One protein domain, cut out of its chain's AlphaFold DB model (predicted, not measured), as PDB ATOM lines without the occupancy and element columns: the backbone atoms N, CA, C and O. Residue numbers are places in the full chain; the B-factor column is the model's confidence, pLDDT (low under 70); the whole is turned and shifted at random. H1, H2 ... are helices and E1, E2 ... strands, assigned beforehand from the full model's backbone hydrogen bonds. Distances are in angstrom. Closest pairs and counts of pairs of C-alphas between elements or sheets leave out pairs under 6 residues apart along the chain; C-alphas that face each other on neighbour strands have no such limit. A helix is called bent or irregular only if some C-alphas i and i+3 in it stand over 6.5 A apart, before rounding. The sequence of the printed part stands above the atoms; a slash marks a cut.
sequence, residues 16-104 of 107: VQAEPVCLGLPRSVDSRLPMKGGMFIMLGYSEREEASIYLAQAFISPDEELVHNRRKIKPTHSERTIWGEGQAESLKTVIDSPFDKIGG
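AT A GLANCE: This is residues 16 to 104 of the 107 residues of the protein "CN hydrolase domain-containing protein" of Trichoderma asperellum CBS 433.97 (UniProt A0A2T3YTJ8). A twisted sheet of four antiparallel strands forms the body, with two long, bent strands, E2 and E3, side by side in its middle. Beside its E4 edge lie the short helix H2 and a small hairpin, E5 and E6, while the short helix H1 sits farthest from the middle. The printed part has 89 residues, with the named elements in the order E1 E2 E3 E4 H1 H2 E5 E6; the class is mostly strand. The larger sheet has the order E1 - E2 - E3 - E4 and the smaller one E5 - E6, both antiparallel. The whole is compact, with a radius of gyration of the C-alphas of 14.0 A and spans of 37 by 27 by 23 A.

HOW THE PARTS SIT: E1, residues 18 to 23, E2, residues 40 to 49, E3, residues 52 to 60, and E4, residues 66 to 71, form a meander, each strand the antiparallel neighbour of the one before. E1 and E2 are a hairpin at 158 degrees, with N 21 and O 42 within hydrogen-bond range at 2.9 A. E2 and E3 are a hairpin at 161 degrees, with N 43 and O 58 within hydrogen-bond range at 2.8 A. E2 bends by 63 degrees at residue 46, and E3 by 59 degrees at residue 55. E3 and E4 are a hairpin at 149 degrees, with N 57 and O 70 within hydrogen-bond range at 2.8 A. H1, residues 77 to 81, is not on this sheet. H2, residues 88 to 91, is on it, at the sheet's level with a height of 3.3 A; its closest C-alphas to E4 are those of Ser 90 and Arg 70, 4.8 A apart. H1 and H2 are apart. E5, residues 94 to 97, and E6, residues 100 to 103, are a hairpin at 146 degrees, with N 95 and O 102 within hydrogen-bond range at 2.9 A. The closest C-alphas of E4 and E5 are those of His 68 and Ile 95, 7.4 A apart. In H1, 0 of 1 O i to N i+4 pairs and 2 of 2 O i to N i+3 pairs are within hydrogen-bond range; H2 is too short for an O i to N i+4 pair.

IN THESE COORDINATES: E1 begins at C-alpha 18, (-38.396, -40.729, 36.877), and is 15.6 A long. E2 measures 25.5 A, E3 23.9 A and E4 14.5 A. H1 begins at C-alpha 77, (-40.967, -24.450, 49.174). E6 ends at C-alpha 103, (-22.448, -32.572, 36.867).

THE WHOLE: The C-alphas farthest apart are those of Pro 26 and Ala 51, at 38.9 A. The printed part has no cut. The link from E1 to E2, residues 24 to 39, is long. Residues 16 to 38 have pLDDT under 70; the mean of the printed part is 75.2.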
ATOM      1  N   VAL A  16     -39.917 -43.861  42.315       37.91
ATOM      2  CA  VAL A  16     -41.390 -43.700  42.288       37.91
ATOM      3  C   VAL A  16     -41.857 -42.784  41.144       37.91
ATOM      4  O   VAL A  16     -43.003 -42.869  40.715       37.91
ATOM      5  N   GLN A  17     -40.965 -41.956  40.599       38.22
ATOM      6  CA  GLN A  17     -41.214 -41.082  39.452       38.22
ATOM      7  C   GLN A  17     -39.862 -40.686  38.858       38.22
ATOM      8  O   GLN A  17     -38.973 -40.329  39.625       38.22
ATOM      9  N   ALA A  18     -39.689 -40.815  37.544       48.66
ATOM     10  CA  ALA A  18     -38.396 -40.729  36.877       48.66
ATOM     11  C   ALA A  18     -38.510 -39.902  35.587       48.66
ATOM     12  O   ALA A  18     -39.183 -40.331  34.657       48.66
ATOM     13  N   GLU A  19     -37.846 -38.745  35.533       44.44
ATOM     14  CA  GLU A  19     -37.692 -37.936  34.313       44.44
ATOM     15  C   GLU A  19     -36.228 -38.055  33.847       44.44
ATOM     16  O   GLU A  19     -35.334 -37.487  34.489       44.44
ATOM     17  N   PRO A  20     -35.933 -38.856  32.807       50.91
ATOM     18  CA  PRO A  20     -34.566 -39.065  32.347       50.91
ATOM     19  C   PRO A  20     -34.090 -37.904  31.470       50.91
ATOM     20  O   PRO A  20     -34.731 -37.541  30.485       50.91
ATOM     21  N   VAL A  21     -32.908 -37.367  31.776       50.78
ATOM     22  CA  VAL A  21     -32.146 -36.528  30.847       50.78
ATOM     23  C   VAL A  21     -31.107 -37.419  30.172       50.78
ATOM     24  O   VAL A  21     -30.127 -37.847  30.784       50.78
ATOM     25  N   CYS A  22     -31.336 -37.716  28.893       49.22
ATOM     26  CA  CYS A  22     -30.424 -38.494  28.060       49.22
ATOM     27  C   CYS A  22     -29.513 -37.549  27.268       49.22
ATOM     28  O   CYS A  22     -29.982 -36.820  26.390       49.22
ATOM     29  N   LEU A  23     -28.209 -37.565  27.543       46.31
ATOM     30  CA  LEU A  23     -27.228 -36.832  26.742       46.31
ATOM     31  C   LEU A  23     -26.797 -37.721  25.563       46.31
ATOM     32  O   LEU A  23     -26.213 -38.778  25.775       46.31
ATOM     33  N   GLY A  24     -27.118 -37.305  24.327       45.62
ATOM     34  CA  GLY A  24     -26.632 -37.958  23.099       45.62
ATOM     35  C   GLY A  24     -27.657 -38.390  22.034       45.62
ATOM     36  O   GLY A  24     -27.235 -39.005  21.063       45.62
ATOM     37  N   LEU A  25     -28.964 -38.087  22.135       38.00
ATOM     38  CA  LEU A  25     -29.956 -38.464  21.101       38.00
ATOM     39  C   LEU A  25     -31.041 -37.391  20.834       38.00
ATOM     40  O   LEU A  25     -31.307 -36.548  21.693       38.00
ATOM     41  N   PRO A  26     -31.684 -37.402  19.642       32.81
ATOM     42  CA  PRO A  26     -32.715 -36.436  19.258       32.81
ATOM     43  C   PRO A  26     -34.015 -36.583  20.073       32.81
ATOM     44  O   PRO A  26     -34.704 -37.589  19.980       32.81
ATOM     45  N   ARG A  27     -34.325 -35.527  20.839       30.41
ATOM     46  CA  ARG A  27     -35.603 -34.945  21.332       30.41
ATOM     47  C   ARG A  27     -36.885 -35.766  21.619       30.41
ATOM     48  O   ARG A  27     -37.816 -35.154  22.133       30.41
ATOM     49  N   SER A  28     -36.995 -37.069  21.370       32.69
ATOM     50  CA  SER A  28     -38.216 -37.844  21.657       32.69
ATOM     51  C   SER A  28     -37.881 -39.220  22.228       32.69
ATOM     52  O   SER A  28     -37.551 -40.137  21.479       32.69
ATOM     53  N   VAL A  29     -37.958 -39.379  23.548       39.25
ATOM     54  CA  VAL A  29     -37.682 -40.658  24.212       39.25
ATOM     55  C   VAL A  29     -38.866 -41.063  25.089       39.25
ATOM     56  O   VAL A  29     -39.247 -40.345  26.007       39.25
ATOM     57  N   ASP A  30     -39.438 -42.222  24.756       31.12
ATOM     58  CA  ASP A  30     -40.483 -42.948  25.483       31.12
ATOM     59  C   ASP A  30     -39.911 -43.623  26.751       31.12
ATOM     60  O   ASP A  30     -38.775 -44.097  26.775       31.12
ATOM     61  N   SER A  31     -40.751 -43.714  27.780       34.78
ATOM     62  CA  SER A  31     -40.605 -44.314  29.118       34.78
ATOM     63  C   SER A  31     -40.106 -45.773  29.205       34.78
ATOM     64  O   SER A  31     -40.082 -46.347  30.295       34.78
ATOM     65  N   ARG A  32     -39.719 -46.406  28.090       36.44
ATOM     66  CA  ARG A  32     -39.322 -47.825  28.015       36.44
ATOM     67  C   ARG A  32     -37.983 -48.057  27.319       36.44
ATOM     68  O   ARG A  32     -37.859 -49.029  26.581       36.44
ATOM     69  N   LEU A  33     -36.979 -47.205  27.515       41.19
ATOM     70  CA  LEU A  33     -35.650 -47.508  26.980       41.19
ATOM     71  C   LEU A  33     -35.060 -48.739  27.692       41.19
ATOM     72  O   LEU A  33     -34.747 -48.649  28.881       41.19
ATOM     73  N   PRO A  34     -34.860 -49.887  27.012       42.50
ATOM     74  CA  PRO A  34     -33.876 -50.841  27.490       42.50
ATOM     75  C   PRO A  34     -32.519 -50.126  27.496       42.50
ATOM     76  O   PRO A  34     -32.189 -49.442  26.530       42.50
ATOM     77  N   MET A  35     -31.708 -50.311  28.539       49.56
ATOM     78  CA  MET A  35     -30.359 -49.725  28.659       49.56
ATOM     79  C   MET A  35     -29.346 -50.232  27.607       49.56
ATOM     80  O   MET A  35     -28.154 -49.975  27.688       49.56
ATOM     81  N   LYS A  36     -29.822 -50.881  26.542       44.38
ATOM     82  CA  LYS A  36     -29.034 -51.293  25.386       44.38
ATOM     83  C   LYS A  36     -28.782 -50.095  24.474       44.38
ATOM     84  O   LYS A  36     -29.470 -49.933  23.469       44.38
ATOM     85  N   GLY A  37     -27.825 -49.243  24.828       52.47
ATOM     86  CA  GLY A  37     -27.538 -48.059  24.014       52.47
ATOM     87  C   GLY A  37     -26.141 -47.461  24.112       52.47
ATOM     88  O   GLY A  37     -25.847 -46.570  23.324       52.47
ATOM     89  N   GLY A  38     -25.280 -47.899  25.038       64.94
ATOM     90  CA  GLY A  38     -23.999 -47.215  25.263       64.94
ATOM     91  C   GLY A  38     -24.192 -45.736  25.636       64.94
ATOM     92  O   GLY A  38     -23.402 -44.878  25.246       64.94
ATOM     93  N   MET A  39     -25.283 -45.426  26.341       71.00
ATOM     94  CA  MET A  39     -25.690 -44.063  26.673       71.00
ATOM     95  C   MET A  39     -25.364 -43.740  28.124       71.00
ATOM     96  O   MET A  39     -25.597 -44.554  29.012       71.00
ATOM     97  N   PHE A  40     -24.909 -42.513  28.367       77.12
ATOM     98  CA  PHE A  40     -24.828 -41.974  29.716       77.12
ATOM     99  C   PHE A  40     -26.197 -41.414  30.123       77.12
ATOM    100  O   PHE A  40     -26.756 -40.563  29.424       77.12
ATOM    101  N   ILE A  41     -26.744 -41.876  31.248       79.38
ATOM    102  CA  ILE A  41     -28.090 -41.502  31.701       79.38
ATOM    103  C   ILE A  41     -27.993 -40.758  33.028       79.38
ATOM    104  O   ILE A  41     -27.433 -41.271  33.994       79.38
ATOM    105  N   MET A  42     -28.588 -39.565  33.089       82.12
ATOM    106  CA  MET A  42     -28.834 -38.853  34.339       82.12
ATOM    107  C   MET A  42     -30.334 -38.864  34.625       82.12
ATOM    108  O   MET A  42     -31.129 -38.352  33.837       82.12
ATOM    109  N   LEU A  43     -30.730 -39.445  35.754       81.56
ATOM    110  CA  LEU A  43     -32.129 -39.642  36.104       81.56
ATOM    111  C   LEU A  43     -32.448 -39.029  37.464       81.56
ATOM    112  O   LEU A  43     -31.855 -39.420  38.466       81.56
ATOM    113  N   GLY A  44     -33.423 -38.122  37.510       83.25
ATOM    114  CA  GLY A  44     -34.026 -37.673  38.766       83.25
ATOM    115  C   GLY A  44     -35.092 -38.658  39.237       83.25
ATOM    116  O   GLY A  44     -35.897 -39.105  38.427       83.25
ATOM    117  N   TYR A  45     -35.108 -38.999  40.526       83.31
ATOM    118  CA  TYR A  45     -36.109 -39.897  41.096       83.31
ATOM    119  C   TYR A  45     -36.430 -39.596  42.565       83.31
ATOM    120  O   TYR A  45     -35.686 -38.901  43.250       83.31
ATOM    121  N   SER A  46     -37.553 -40.123  43.066       85.75
ATOM    122  CA  SER A  46     -37.849 -40.131  44.508       85.75
ATOM    123  C   SER A  46     -37.289 -41.391  45.156       85.75
ATOM    124  O   SER A  46     -37.752 -42.491  44.852       85.75
ATOM    125  N   GLU A  47     -36.301 -41.227  46.028       84.69
ATOM    126  CA  GLU A  47     -35.707 -42.291  46.834       84.69
ATOM    127  C   GLU A  47     -36.513 -42.474  48.116       84.69
ATOM    128  O   GLU A  47     -36.871 -41.493  48.763       84.69
ATOM    129  N   ARG A  48     -36.775 -43.718  48.513       86.19
ATOM    130  CA  ARG A  48     -37.335 -44.027  49.829       86.19
ATOM    131  C   ARG A  48     -36.287 -44.743  50.664       86.19
ATOM    132  O   ARG A  48     -35.844 -45.823  50.283       86.19
ATOM    133  N   GLU A  49     -35.982 -44.179  51.822       83.75
ATOM    134  CA  GLU A  49     -35.142 -44.798  52.842       83.75
ATOM    135  C   GLU A  49     -35.934 -44.825  54.150       83.75
ATOM    136  O   GLU A  49     -36.390 -43.795  54.647       83.75
ATOM    137  N   GLU A  50     -36.168 -46.035  54.660       88.62
ATOM    138  CA  GLU A  50     -37.017 -46.287  55.827       88.62
ATOM    139  C   GLU A  50     -38.420 -45.639  55.708       88.62
ATOM    140  O   GLU A  50     -39.232 -45.999  54.838       88.62
ATOM    141  N   ALA A  51     -38.717 -44.699  56.609       88.62
ATOM    142  CA  ALA A  51     -39.962 -43.944  56.692       88.62
ATOM    143  C   ALA A  51     -39.883 -42.563  56.008       88.62
ATOM    144  O   ALA A  51     -40.854 -41.812  56.067       88.62
ATOM    145  N   SER A  52     -38.763 -42.238  55.354       85.50
ATOM    146  CA  SER A  52     -38.522 -40.947  54.701       85.50
ATOM    147  C   SER A  52     -38.393 -41.091  53.185       85.50
ATOM    148  O   SER A  52     -38.025 -42.145  52.659       85.50
ATOM    149  N   ILE A  53     -38.694 -40.009  52.467       91.94
ATOM    150  CA  ILE A  53     -38.498 -39.915  51.018       91.94
ATOM    151  C   ILE A  53     -37.630 -38.710  50.672       91.94
ATOM    152  O   ILE A  53     -37.696 -37.682  51.337       91.94
ATOM    153  N   TYR A  54     -36.818 -38.830  49.626       88.19
ATOM    154  CA  TYR A  54     -35.833 -37.832  49.218       88.19
ATOM    155  C   TYR A  54     -35.898 -37.601  47.712       88.19
ATOM    156  O   TYR A  54     -36.135 -38.528  46.940       88.19
ATOM    157  N   LEU A  55     -35.655 -36.363  47.284       90.12
ATOM    158  CA  LEU A  55     -35.384 -36.068  45.879       90.12
ATOM    159  C   LEU A  55     -33.951 -36.498  45.582       90.12
ATOM    160  O   LEU A  55     -33.019 -35.943  46.160       90.12
ATOM    161  N   ALA A  56     -33.772 -37.463  44.693       88.50
ATOM    162  CA  ALA A  56     -32.483 -38.046  44.364       88.50
ATOM    163  C   ALA A  56     -32.195 -37.989  42.860       88.50
ATOM    164  O   ALA A  56     -33.066 -37.696  42.038       88.50
ATOM    165  N   GLN A  57     -30.937 -38.212  42.504       86.44
ATOM    166  CA  GLN A  57     -30.456 -38.224  41.133       86.44
ATOM    167  C   GLN A  57     -29.390 -39.304  40.967       86.44
ATOM    168  O   GLN A  57     -28.405 -39.312  41.703       86.44
ATOM    169  N   ALA A  58     -29.588 -40.180  39.987       86.06
ATOM    170  CA  ALA A  58     -28.676 -41.252  39.617       86.06
ATOM    171  C   ALA A  58     -27.982 -40.933  38.291       86.06
ATOM    172  O   ALA A  58     -28.588 -40.369  37.380       86.06
ATOM    173  N   PHE A  59     -26.718 -41.321  38.193       84.88
ATOM    174  CA  PHE A  59     -25.899 -41.229  36.996       84.88
ATOM    175  C   PHE A  59     -25.479 -42.646  36.640       84.88
ATOM    176  O   PHE A  59     -24.916 -43.354  37.478       84.88
ATOM    177  N   ILE A  60     -25.766 -43.048  35.413       81.50
ATOM    178  CA  ILE A  60     -25.558 -44.404  34.930       81.50
ATOM    179  C   ILE A  60     -24.644 -44.327  33.711       81.50
ATOM    180  O   ILE A  60     -24.902 -43.547  32.788       81.50
ATOM    181  N   SER A  61     -23.560 -45.101  33.733       77.75
ATOM    182  CA  SER A  61     -22.601 -45.164  32.636       77.75
ATOM    183  C   SER A  61     -23.175 -45.916  31.424       77.75
ATOM    184  O   SER A  61     -24.121 -46.697  31.559       77.75
ATOM    185  N   PRO A  62     -22.567 -45.737  30.237       74.50
ATOM    186  CA  PRO A  62     -22.800 -46.583  29.067       74.50
ATOM    187  C   PRO A  62     -22.678 -48.089  29.326       74.50
ATOM    188  O   PRO A  62     -23.316 -48.866  28.619       74.50
ATOM    189  N   ASP A  63     -21.885 -48.475  30.330       78.06
ATOM    190  CA  ASP A  63     -21.627 -49.859  30.746       78.06
ATOM    191  C   ASP A  63     -22.665 -50.386  31.753       78.06
ATOM    192  O   ASP A  63     -22.469 -51.424  32.376       78.06
ATOM    193  N   GLU A  64     -23.782 -49.670  31.913       72.19
ATOM    194  CA  GLU A  64     -24.886 -50.008  32.815       72.19
ATOM    195  C   GLU A  64     -24.534 -49.934  34.316       72.19
ATOM    196  O   GLU A  64     -25.278 -50.432  35.163       72.19
ATOM    197  N   GLU A  65     -23.446 -49.245  34.679       77.88
ATOM    198  CA  GLU A  65     -23.018 -49.079  36.072       77.88
ATOM    199  C   GLU A  65     -23.552 -47.782  36.696       77.88
ATOM    200  O   GLU A  65     -23.502 -46.706  36.096       77.88
ATOM    201  N   LEU A  66     -24.019 -47.853  37.948       79.31
ATOM    202  CA  LEU A  66     -24.367 -46.667  38.735       79.31
ATOM    203  C   LEU A  66     -23.083 -45.980  39.220       79.31
ATOM    204  O   LEU A  66     -22.498 -46.371  40.229       79.31
ATOM    205  N   VAL A  67     -22.670 -44.926  38.523       84.81
ATOM    206  CA  VAL A  67     -21.425 -44.199  38.816       84.81
ATOM    207  C   VAL A  67     -21.599 -43.100  39.860       84.81
ATOM    208  O   VAL A  67     -20.635 -42.696  40.513       84.81
ATOM    209  N   HIS A  68     -22.822 -42.598  40.047       86.19
ATOM    210  CA  HIS A  68     -23.103 -41.591  41.063       86.19
ATOM    211  C   HIS A  68     -24.568 -41.596  41.491       86.19
ATOM    212  O   HIS A  68     -25.466 -41.758  40.667       86.19
ATOM    213  N   ASN A  69     -24.807 -41.372  42.782       87.38
ATOM    214  CA  ASN A  69     -26.134 -41.156  43.338       87.38
ATOM    215  C   ASN A  69     -26.074 -40.027  44.368       87.38
ATOM    216  O   ASN A  69     -25.217 -40.051  45.252       87.38
ATOM    217  N   ARG A  70     -26.980 -39.054  44.269       88.19
ATOM    218  CA  ARG A  70     -27.034 -37.906  45.185       88.19
ATOM    219  C   ARG A  70     -28.455 -37.511  45.535       88.19
ATOM    220  O   ARG A  70     -29.358 -37.670  44.722       88.19
ATOM    221  N   ARG A  71     -28.632 -36.900  46.707       92.12
ATOM    222  CA  ARG A  71     -29.898 -36.303  47.154       92.12
ATOM    223  C   ARG A  71     -29.874 -34.782  47.003       92.12
ATOM    224  O   ARG A  71     -28.829 -34.136  47.074       92.12
ATOM    225  N   LYS A  72     -31.035 -34.167  46.799       93.19
ATOM    226  CA  LYS A  72     -31.191 -32.711  46.810       93.19
ATOM    227  C   LYS A  72     -30.939 -32.204  48.227       93.19
ATOM    228  O   LYS A  72     -31.627 -32.601  49.158       93.19
ATOM    229  N   ILE A  73     -29.957 -31.315  48.381       94.62
ATOM    230  CA  ILE A  73     -29.535 -30.811  49.697       94.62
ATOM    231  C   ILE A  73     -30.682 -30.082  50.396       94.62
ATOM    232  O   ILE A  73     -31.006 -30.402  51.533       94.62
ATOM    233  N   LYS A  74     -31.333 -29.142  49.703       94.25
ATOM    234  CA  LYS A  74     -32.485 -28.406  50.230       94.25
ATOM    235  C   LYS A  74     -33.669 -28.499  49.269       94.25
ATOM    236  O   LYS A  74     -33.605 -27.900  48.196       94.25
ATOM    237  N   PRO A  75     -34.747 -29.207  49.641       93.38
ATOM    238  CA  PRO A  75     -36.022 -29.109  48.945       93.38
ATOM    239  C   PRO A  75     -36.593 -27.683  49.018       93.38
ATOM    240  O   PRO A  75     -36.468 -26.968  50.026       93.38
ATOM    241  N   THR A  76     -37.226 -27.255  47.932       93.62
ATOM    242  CA  THR A  76     -37.720 -25.896  47.724       93.62
ATOM    243  C   THR A  76     -39.203 -25.804  48.071       93.62
ATOM    244  O   THR A  76     -40.021 -26.584  47.599       93.62
ATOM    245  N   HIS A  77     -39.574 -24.797  48.867       94.44
ATOM    246  CA  HIS A  77     -40.967 -24.450  49.174       94.44
ATOM    247  C   HIS A  77     -41.830 -25.659  49.599       94.44
ATOM    248  O   HIS A  77     -41.612 -26.202  50.683       94.44
ATOM    249  N   SER A  78     -42.800 -26.049  48.771       93.38
ATOM    250  CA  SER A  78     -43.791 -27.094  49.028       93.38
ATOM    251  C   SER A  78     -43.166 -28.477  49.054       93.38
ATOM    252  O   SER A  78     -43.694 -29.361  49.710       93.38
ATOM    253  N   GLU A  79     -42.011 -28.669  48.425       93.75
ATOM    254  CA  GLU A  79     -41.315 -29.949  48.455       93.75
ATOM    255  C   GLU A  79     -40.918 -30.363  49.873       93.75
ATOM    256  O   GLU A  79     -40.889 -31.550  50.180       93.75
ATOM    257  N   ARG A  80     -40.678 -29.400  50.774       94.38
ATOM    258  CA  ARG A  80     -40.321 -29.680  52.174       94.38
ATOM    259  C   ARG A  80     -41.432 -30.357  52.974       94.38
ATOM    260  O   ARG A  80     -41.169 -30.818  54.077       94.38
ATOM    261  N   THR A  81     -42.664 -30.391  52.464       93.81
ATOM    262  CA  THR A  81     -43.757 -31.119  53.123       93.81
ATOM    263  C   THR A  81     -43.729 -32.613  52.810       93.81
ATOM    264  O   THR A  81     -44.378 -33.387  53.509       93.81
ATOM    265  N   ILE A  82     -42.985 -33.016  51.775       92.50
ATOM    266  CA  ILE A  82     -42.970 -34.377  51.237       92.50
ATOM    267  C   ILE A  82     -41.570 -34.980  51.369       92.50
ATOM    268  O   ILE A  82     -41.430 -36.071  51.912       92.50
ATOM    269  N   TRP A  83     -40.536 -34.281  50.894       94.62
ATOM    270  CA  TRP A  83     -39.176 -34.803  50.807       94.62
ATOM    271  C   TRP A  83     -38.251 -34.240  51.886       94.62
ATOM    272  O   TRP A  83     -38.287 -33.054  52.219       94.62
ATOM    273  N   GLY A  84     -37.378 -35.111  52.388       92.62
ATOM    274  CA  GLY A  84     -36.307 -34.784  53.316       92.62
ATOM    275  C   GLY A  84     -35.096 -34.138  52.643       92.62
ATOM    276  O   GLY A  84     -34.969 -34.083  51.418       92.62
ATOM    277  N   GLU A  85     -34.185 -33.654  53.479       94.56
ATOM    278  CA  GLU A  85     -32.939 -33.017  53.059       94.56
ATOM    279  C   GLU A  85     -31.840 -34.041  52.743       94.56
ATOM    280  O   GLU A  85     -31.793 -35.133  53.311       94.56
ATOM    281  N   GLY A  86     -30.950 -33.682  51.818       90.50
ATOM    282  CA  GLY A  86     -29.782 -34.483  51.462       90.50
ATOM    283  C   GLY A  86     -28.603 -34.296  52.424       90.50
ATOM    284  O   GLY A  86     -28.482 -33.272  53.092       90.50
ATOM    285  N   GLN A  87     -27.703 -35.281  52.440       91.19
ATOM    286  CA  GLN A  87     -26.480 -35.288  53.255       91.19
ATOM    287  C   GLN A  87     -25.348 -34.478  52.594       91.19
ATOM    288  O   GLN A  87     -25.390 -34.222  51.386       91.19
ATOM    289  N   ALA A  88     -24.301 -34.122  53.346       91.50
ATOM    290  CA  ALA A  88     -23.170 -33.325  52.851       91.50
ATOM    291  C   ALA A  88     -22.455 -33.967  51.649       91.50
ATOM    292  O   ALA A  88     -22.021 -33.270  50.733       91.50
ATOM    293  N   GLU A  89     -22.407 -35.296  51.592       87.69
ATOM    294  CA  GLU A  89     -21.831 -36.079  50.495       87.69
ATOM    295  C   GLU A  89     -22.520 -35.776  49.156       87.69
ATOM    296  O   GLU A  89     -21.896 -35.846  48.097       87.69
ATOM    297  N   SER A  90     -23.789 -35.351  49.193       87.81
ATOM    298  CA  SER A  90     -24.557 -34.971  48.001       87.81
ATOM    299  C   SER A  90     -24.152 -33.611  47.400       87.81
ATOM    300  O   SER A  90     -24.708 -33.210  46.369       87.81
ATOM    301  N   LEU A  91     -23.191 -32.904  48.018       90.12
ATOM    302  CA  LEU A  91     -22.516 -31.725  47.455       90.12
ATOM    303  C   LEU A  91     -21.451 -32.092  46.418       90.12
ATOM    304  O   LEU A  91     -21.045 -31.230  45.638       90.12
ATOM    305  N   LYS A  92     -21.011 -33.357  46.364       90.56
ATOM    306  CA  LYS A  92     -20.208 -33.848  45.245       90.56
ATOM    307  C   LYS A  92     -21.125 -33.980  44.033       90.56
ATOM    308  O   LYS A  92     -21.751 -35.007  43.844       90.56
ATOM    309  N   THR A  93     -21.243 -32.917  43.248       88.31
ATOM    310  CA  THR A  93     -22.201 -32.834  42.132       88.31
ATOM    311  C   THR A  93     -21.597 -33.195  40.787       88.31
ATOM    312  O   THR A  93     -22.341 -33.298  39.818       88.31
ATOM    313  N   VAL A  94     -20.271 -33.355  40.724       90.25
ATOM    314  CA  VAL A  94     -19.504 -33.598  39.501       90.25
ATOM    315  C   VAL A  94     -18.776 -34.930  39.610       90.25
ATOM    316  O   VAL A  94     -18.174 -35.240  40.644       90.25
ATOM    317  N   ILE A  95     -18.804 -35.684  38.520       88.81
ATOM    318  CA  ILE A  95     -18.061 -36.926  38.343       88.81
ATOM    319  C   ILE A  95     -17.253 -36.898  37.051       88.81
ATOM    320  O   ILE A  95     -17.603 -36.200  36.098       88.81
ATOM    321  N   ASP A  96     -16.184 -37.684  37.031       87.25
ATOM    322  CA  ASP A  96     -15.430 -37.959  35.817       87.25
ATOM    323  C   ASP A  96     -16.202 -38.967  34.953       87.25
ATOM    324  O   ASP A  96     -16.812 -39.911  35.464       87.25
ATOM    325  N   SER A  97     -16.194 -38.761  33.639       78.56
ATOM    326  CA  SER A  97     -16.813 -39.660  32.667       78.56
ATOM    327  C   SER A  97     -15.945 -39.765  31.404       78.56
ATOM    328  O   SER A  97     -15.054 -38.934  31.205       78.56
ATOM    329  N   PRO A  98     -16.213 -40.730  30.502       73.44
ATOM    330  CA  PRO A  98     -15.552 -40.796  29.195       73.44
ATOM    331  C   PRO A  98     -15.726 -39.528  28.340       73.44
ATOM    332  O   PRO A  98     -14.959 -39.304  27.409       73.44
ATOM    333  N   PHE A  99     -16.724 -38.700  28.661       77.38
ATOM    334  CA  PHE A  99     -17.041 -37.442  27.985       77.38
ATOM    335  C   PHE A  99     -16.559 -36.210  28.767       77.38
ATOM    336  O   PHE A  99     -17.136 -35.138  28.606       77.38
ATOM    337  N   ASP A 100     -15.529 -36.359  29.609       83.12
ATOM    338  CA  ASP A 100     -15.066 -35.352  30.577       83.12
ATOM    339  C   ASP A 100     -16.029 -35.223  31.781       83.12
ATOM    340  O   ASP A 100     -16.787 -36.145  32.102       83.12
ATOM    341  N   LYS A 101     -15.961 -34.117  32.517       86.88
ATOM    342  CA  LYS A 101     -16.711 -33.900  33.755       86.88
ATOM    343  C   LYS A 101     -18.195 -33.663  33.503       86.88
ATOM    344  O   LYS A 101     -18.582 -32.704  32.836       86.88
ATOM    345  N   ILE A 102     -19.034 -34.478  34.136       85.12
ATOM    346  CA  ILE A 102     -20.494 -34.337  34.112       85.12
ATOM    347  C   ILE A 102     -20.967 -33.974  35.512       85.12
ATOM    348  O   ILE A 102     -20.582 -34.616  36.488       85.12
ATOM    349  N   GLY A 103     -21.825 -32.957  35.609       88.50
ATOM    350  CA  GLY A 103     -22.448 -32.572  36.867       88.50
ATOM    351  C   GLY A 103     -23.949 -32.361  36.764       88.50
ATOM    352  O   GLY A 103     -24.469 -32.039  35.698       88.50
ATOM    353  N   GLY A 104     -24.639 -32.557  37.886       86.50
ATOM    354  CA  GLY A 104     -26.098 -32.481  37.966       86.50
ATOM    355  C   GLY A 104     -26.583 -31.817  39.250       86.50
ATOM    356  O   GLY A 104     -26.046 -32.034  40.339       86.50
TER     357      GLY A 104